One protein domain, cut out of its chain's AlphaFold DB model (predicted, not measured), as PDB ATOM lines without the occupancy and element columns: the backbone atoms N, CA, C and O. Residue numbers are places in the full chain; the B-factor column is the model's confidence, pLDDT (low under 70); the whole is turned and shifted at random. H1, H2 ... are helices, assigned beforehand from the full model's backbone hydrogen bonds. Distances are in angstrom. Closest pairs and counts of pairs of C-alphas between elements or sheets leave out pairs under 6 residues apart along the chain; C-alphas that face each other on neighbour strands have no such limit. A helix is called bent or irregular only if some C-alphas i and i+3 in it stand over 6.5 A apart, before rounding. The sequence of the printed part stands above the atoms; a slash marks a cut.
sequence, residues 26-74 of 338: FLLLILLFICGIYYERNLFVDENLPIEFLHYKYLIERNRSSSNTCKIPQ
ATOM      1  N   PHE A  26     212.301 227.382 129.832       87.62
ATOM      2  CA  PHE A  26     213.266 226.708 130.703       87.62
ATOM      3  C   PHE A  26     212.776 225.327 131.167       87.62
ATOM      4  O   PHE A  26     213.530 224.360 131.103       87.62
ATOM      5  N   LEU A  27     211.505 225.204 131.565       88.44
ATOM      6  CA  LEU A  27     210.902 223.914 131.923       88.44
ATOM      7  C   LEU A  27     210.832 222.954 130.728       88.44
ATOM      8  O   LEU A  27     211.101 221.768 130.890       88.44
ATOM      9  N   LEU A  28     210.527 223.461 129.529       90.56
ATOM     10  CA  LEU A  28     210.533 222.672 128.297       90.56
ATOM     11  C   LEU A  28     211.941 222.156 127.971       90.56
ATOM     12  O   LEU A  28     212.097 220.995 127.613       90.56
ATOM     13  N   LEU A  29     212.970 222.993 128.134       91.88
ATOM     14  CA  LEU A  29     214.366 222.592 127.939       91.88
ATOM     15  C   LEU A  29     214.809 221.542 128.963       91.88
ATOM     16  O   LEU A  29     215.486 220.593 128.585       91.88
ATOM     17  N   ILE A  30     214.389 221.659 130.228       92.38
ATOM     18  CA  ILE A  30     214.628 220.624 131.244       92.38
ATOM     19  C   ILE A  30     213.928 219.319 130.862       92.38
ATOM     20  O   ILE A  30     214.543 218.262 130.946       92.38
ATOM     21  N   LEU A  31     212.669 219.374 130.420       93.31
ATOM     22  CA  LEU A  31     211.934 218.183 129.995       93.31
ATOM     23  C   LEU A  31     212.619 217.514 128.798       93.31
ATOM     24  O   LEU A  31     212.838 216.310 128.826       93.31
ATOM     25  N   LEU A  32     213.015 218.289 127.785       93.00
ATOM     26  CA  LEU A  32     213.749 217.786 126.623       93.00
ATOM     27  C   LEU A  32     215.116 217.219 127.009       93.00
ATOM     28  O   LEU A  32     215.526 216.214 126.446       93.00
ATOM     29  N   PHE A  33     215.798 217.813 127.990       92.75
ATOM     30  CA  PHE A  33     217.056 217.297 128.521       92.75
ATOM     31  C   PHE A  33     216.860 215.985 129.291       92.75
ATOM     32  O   PHE A  33     217.615 215.042 129.081       92.75
ATOM     33  N   ILE A  34     215.818 215.873 130.121       91.94
ATOM     34  CA  ILE A  34     215.463 214.626 130.818       91.94
ATOM     35  C   ILE A  34     215.053 213.549 129.810       91.94
ATOM     36  O   ILE A  34     215.504 212.412 129.922       91.94
ATOM     37  N   CYS A  35     214.240 213.892 128.807       90.62
ATOM     38  CA  CYS A  35     213.882 212.993 127.713       90.62
ATOM     39  C   CYS A  35     215.111 212.593 126.893       90.62
ATOM     40  O   CYS A  35     215.217 211.432 126.522       90.62
ATOM     41  N   GLY A  36     216.046 213.514 126.658       90.44
ATOM     42  CA  GLY A  36     217.320 213.258 125.992       90.44
ATOM     43  C   GLY A  36     218.195 212.294 126.786       90.44
ATOM     44  O   GLY A  36     218.623 211.294 126.235       90.44
ATOM     45  N   ILE A  37     218.367 212.514 128.095       86.00
ATOM     46  CA  ILE A  37     219.079 211.588 128.992       86.00
ATOM     47  C   ILE A  37     218.383 210.228 129.045       86.00
ATOM     48  O   ILE A  37     219.049 209.200 129.037       86.00
ATOM     49  N   TYR A  38     217.051 210.197 129.114       84.56
ATOM     50  CA  TYR A  38     216.291 208.950 129.111       84.56
ATOM     51  C   TYR A  38     216.437 208.210 127.777       84.56
ATOM     52  O   TYR A  38     216.574 206.990 127.771       84.56
ATOM     53  N   TYR A  39     216.431 208.935 126.658       82.81
ATOM     54  CA  TYR A  39     216.604 208.369 125.327       82.81
ATOM     55  C   TYR A  39     218.028 207.856 125.130       82.81
ATOM     56  O   TYR A  39     218.182 206.689 124.811       82.81
ATOM     57  N   GLU A  40     219.051 208.662 125.426       74.25
ATOM     58  CA  GLU A  40     220.461 208.253 125.435       74.25
ATOM     59  C   GLU A  40     220.667 207.031 126.329       74.25
ATOM     60  O   GLU A  40     221.194 206.025 125.878       74.25
ATOM     61  N   ARG A  41     220.165 207.044 127.569       70.94
ATOM     62  CA  ARG A  41     220.284 205.899 128.478       70.94
ATOM     63  C   ARG A  41     219.603 204.642 127.934       70.94
ATOM     64  O   ARG A  41     220.137 203.566 128.145       70.94
ATOM     65  N   ASN A  42     218.455 204.738 127.258       65.00
ATOM     66  CA  ASN A  42     217.824 203.568 126.632       65.00
ATOM     67  C   ASN A  42     218.497 203.154 125.315       65.00
ATOM     68  O   ASN A  42     218.482 201.973 124.991       65.00
ATOM     69  N   LEU A  43     219.106 204.091 124.582       64.00
ATOM     70  CA  LEU A  43     219.874 203.818 123.366       64.00
ATOM     71  C   LEU A  43     221.206 203.119 123.703       64.00
ATOM     72  O   LEU A  43     221.602 202.190 123.011       64.00
ATOM     73  N   PHE A  44     221.846 203.509 124.810       54.22
ATOM     74  CA  PHE A  44     223.080 202.915 125.336       54.22
ATOM     75  C   PHE A  44     222.869 201.606 126.120       54.22
ATOM     76  O   PHE A  44     223.840 200.922 126.428       54.22
ATOM     77  N   VAL A  45     221.628 201.212 126.437       53.91
ATOM     78  CA  VAL A  45     221.347 199.895 127.054       53.91
ATOM     79  C   VAL A  45     221.523 198.739 126.054       53.91
ATOM     80  O   VAL A  45     221.664 197.597 126.480       53.91
ATOM     81  N   ASP A  46     221.596 199.020 124.747       54.06
ATOM     82  CA  ASP A  46     221.855 198.013 123.704       54.06
ATOM     83  C   ASP A  46     223.362 197.789 123.420       54.06
ATOM     84  O   ASP A  46     223.727 196.928 122.615       54.06
ATOM     85  N   GLU A  47     224.272 198.525 124.079       59.50
ATOM     86  CA  GLU A  47     225.713 198.330 123.887       59.50
ATOM     87  C   GLU A  47     226.251 197.123 124.681       59.50
ATOM     88  O   GLU A  47     226.304 197.105 125.912       59.50
ATOM     89  N   ASN A  48     226.745 196.151 123.902       68.50
ATOM     90  CA  ASN A  48     227.472 194.927 124.261       68.50
ATOM     91  C   ASN A  48     226.636 193.671 124.548       68.50
ATOM     92  O   ASN A  48     227.034 192.833 125.358       68.50
ATOM     93  N   LEU A  49     225.538 193.461 123.814       81.12
ATOM     94  CA  LEU A  49     225.050 192.094 123.608       81.12
ATOM     95  C   LEU A  49     226.172 191.248 122.978       81.12
ATOM     96  O   LEU A  49     226.680 191.617 121.914       81.12
ATOM     97  N   PRO A  50     226.578 190.129 123.607       88.31
ATOM     98  CA  PRO A  50     227.602 189.272 123.035       88.31
ATOM     99  C   PRO A  50     227.177 188.783 121.645       88.31
ATOM    100  O   PRO A  50     225.989 188.558 121.385       88.31
ATOM    101  N   ILE A  51     228.140 188.625 120.736       90.19
ATOM    102  CA  ILE A  51     227.884 188.253 119.336       90.19
ATOM    103  C   ILE A  51     227.081 186.946 119.212       90.19
ATOM    104  O   ILE A  51     226.286 186.788 118.291       90.19
ATOM    105  N   GLU A  52     227.219 186.050 120.184       90.00
ATOM    106  CA  GLU A  52     226.476 184.801 120.335       90.00
ATOM    107  C   GLU A  52     224.972 185.056 120.505       90.00
ATOM    108  O   GLU A  52     224.148 184.383 119.885       90.00
ATOM    109  N   PHE A  53     224.595 186.056 121.310       88.56
ATOM    110  CA  PHE A  53     223.195 186.433 121.512       88.56
ATOM    111  C   PHE A  53     222.608 187.089 120.266       88.56
ATOM    112  O   PHE A  53     221.465 186.805 119.905       88.56
ATOM    113  N   LEU A  54     223.388 187.933 119.584       90.50
ATOM    114  CA  LEU A  54     222.976 188.540 118.317       90.50
ATOM    115  C   LEU A  54     222.755 187.471 117.241       90.50
ATOM    116  O   LEU A  54     221.726 187.483 116.562       90.50
ATOM    117  N   HIS A  55     223.669 186.501 117.137       91.06
ATOM    118  CA  HIS A  55     223.523 185.378 116.219       91.06
ATOM    119  C   HIS A  55     222.291 184.532 116.578       91.06
ATOM    120  O   HIS A  55     221.454 184.251 115.718       91.06
ATOM    121  N   TYR A  56     222.096 184.198 117.854       88.94
ATOM    122  CA  TYR A  56     220.920 183.446 118.285       88.94
ATOM    123  C   TYR A  56     219.599 184.168 117.965       88.94
ATOM    124  O   TYR A  56     218.657 183.551 117.459       88.94
ATOM    125  N   LYS A  57     219.535 185.489 118.180       88.81
ATOM    126  CA  LYS A  57     218.374 186.315 117.816       88.81
ATOM    127  C   LYS A  57     218.095 186.260 116.313       88.81
ATOM    128  O   LYS A  57     216.951 186.033 115.921       88.81
ATOM    129  N   TYR A  58     219.134 186.375 115.486       90.00
ATOM    130  CA  TYR A  58     219.020 186.221 114.036       90.00
ATOM    131  C   TYR A  58     218.465 184.840 113.638       90.00
ATOM    132  O   TYR A  58     217.578 184.756 112.786       90.00
ATOM    133  N   LEU A  59     218.913 183.755 114.281       89.38
ATOM    134  CA  LEU A  59     218.396 182.404 114.021       89.38
ATOM    135  C   LEU A  59     216.910 182.266 114.380       89.38
ATOM    136  O   LEU A  59     216.156 181.640 113.632       89.38
ATOM    137  N   ILE A  60     216.475 182.860 115.495       87.00
ATOM    138  CA  ILE A  60     215.056 182.903 115.874       87.00
ATOM    139  C   ILE A  60     214.253 183.657 114.815       87.00
ATOM    140  O   ILE A  60     213.240 183.146 114.343       87.00
ATOM    141  N   GLU A  61     214.689 184.859 114.440       86.25
ATOM    142  CA  GLU A  61     213.990 185.709 113.472       86.25
ATOM    143  C   GLU A  61     213.876 185.039 112.104       86.25
ATOM    144  O   GLU A  61     212.795 185.020 111.521       86.25
ATOM    145  N   ARG A  62     214.950 184.400 111.633       84.56
ATOM    146  CA  ARG A  62     214.955 183.629 110.385       84.56
ATOM    147  C   ARG A  62     214.001 182.434 110.424       84.56
ATOM    148  O   ARG A  62     213.404 182.096 109.406       84.56
ATOM    149  N   ASN A  63     213.862 181.787 111.580       79.31
ATOM    150  CA  ASN A  63     212.988 180.627 111.746       79.31
ATOM    151  C   ASN A  63     211.537 180.987 112.076       79.31
ATOM    152  O   ASN A  63     210.691 180.087 112.111       79.31
ATOM    153  N   ARG A  64     211.211 182.276 112.261       75.44
ATOM    154  CA  ARG A  64     209.820 182.728 112.361       75.44
ATOM    155  C   ARG A  64     209.101 182.430 111.047       75.44
ATOM    156  O   ARG A  64     209.309 183.070 110.023       75.44
ATOM    157  N   SER A  65     208.246 181.416 111.096       66.50
ATOM    158  CA  SER A  65     207.297 181.091 110.036       66.50
ATOM    159  C   SER A  65     206.101 182.044 110.112       66.50
ATOM    160  O   SER A  65     205.756 182.511 111.194       66.50
ATOM    161  N   SER A  66     205.412 182.277 108.993       66.12
ATOM    162  CA  SER A  66     204.108 182.964 108.969       66.12
ATOM    163  C   SER A  66     202.977 182.146 109.617       66.12
ATOM    164  O   SER A  66     201.868 182.643 109.790       66.12
ATOM    165  N   SER A  67     203.244 180.885 109.969       67.94
ATOM    166  CA  SER A  67     202.352 180.019 110.743       67.94
ATOM    167  C   SER A  67     202.527 180.248 112.248       67.94
ATOM    168  O   SER A  67     203.646 180.459 112.708       67.94
ATOM    169  N   ASN A  68     201.452 180.095 113.037       75.00
ATOM    170  CA  ASN A  68     201.430 180.172 114.517       75.00
ATOM    171  C   ASN A  68     202.249 179.064 115.233       75.00
ATOM    172  O   ASN A  68     201.946 178.672 116.357       75.00
ATOM    173  N   THR A  69     203.265 178.505 114.584       77.25
ATOM    174  CA  THR A  69     204.091 177.403 115.079       77.25
ATOM    175  C   THR A  69     205.445 177.934 115.538       77.25
ATOM    176  O   THR A  69     206.174 178.518 114.733       77.25
ATOM    177  N   CYS A  70     205.815 177.687 116.795       75.62
ATOM    178  CA  CYS A  70     207.155 177.984 117.297       75.62
ATOM    179  C   CYS A  70     208.171 177.012 116.676       75.62
ATOM    180  O   CYS A  70     208.096 175.805 116.905       75.62
ATOM    181  N   LYS A  71     209.109 177.529 115.875       82.56
ATOM    182  CA  LYS A  71     210.228 176.753 115.327       82.56
ATOM    183  C   LYS A  71     211.489 177.079 116.118       82.56
ATOM    184  O   LYS A  71     212.055 178.158 115.965       82.56
ATOM    185  N   ILE A  72     211.913 176.141 116.960       83.56
ATOM    186  CA  ILE A  72     213.156 176.265 117.724       83.56
ATOM    187  C   ILE A  72     214.333 176.187 116.740       83.56
ATOM    188  O   ILE A  72     214.380 175.245 115.941       83.56
ATOM    189  N   PRO A  73     215.266 177.156 116.748       86.88
ATOM    190  CA  PRO A  73     216.421 177.105 115.871       86.88
ATOM    191  C   PRO A  73     217.344 175.943 116.218       86.88
ATOM    192  O   PRO A  73     217.629 175.676 117.383       86.88
ATOM    193  N   GLN A  74     217.847 175.271 115.185       86.81
ATOM    194  CA  GLN A  74     218.906 174.288 115.348       86.81
ATOM    195  C   GLN A  74     220.243 175.021 115.466       86.81
ATOM    196  O   GLN A  74     220.651 175.717 114.539       86.81
TER     197      GLN A  74
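This is residues 26 to 74 of the 338 residues of an uncharacterized protein of Ascaris lumbricoides (UniProt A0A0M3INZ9). One long straight helix, H1, sticks out as an arm, and a shorter helix, H2, turns away from it beyond a stretched linker, residues 47 to 50, so that the two make a wide, open V. After H2 the printed part runs on without a named element and folds back near Asn 68, bringing its last residues to the H2 end of the V. The printed part has 49 residues, with two named helices, H1 then H2, and no named strand; its class is all helix. It is extended, with a radius of gyration of the C-alphas of 18.3 A, and its C-alphas span 54 by 26 by 10 A, with H1 making much of the length.

H1, the longest helix, holds residues 26 to 46 and is 30.8 A long from first to last C-alpha. It begins at C-alpha 26 (213.266, 226.708, 130.703) and ends at C-alpha 46 (221.855, 198.013, 123.704). It is neither bent nor irregular, but only just: C-alphas 43 and 46 are 6.1 A apart. H2 holds residues 51 to 63, is 18.4 A long and ends at C-alpha 63 (212.988, 180.627, 111.746).

H1 and H2 are apart, with no C-alpha of the one within 8 A of the other. A tight link of 4 residues joins them. Residues 26 to 55 stand free, of which 26 to 46 belong to H1 and 51 to 55 to H2. In H2 every O i to N i+4 pair is within hydrogen-bond range; in H1 16 of 17 are.

The C-alphas farthest apart are those of Phe 26 and Gln 74, 54.9 A. The printed part has no cut, and no link between its helices is long. The mean pLDDT of the printed part is 81.2; the model's confidence is low, under 70, at residues 42 to 48 and 65 to 67.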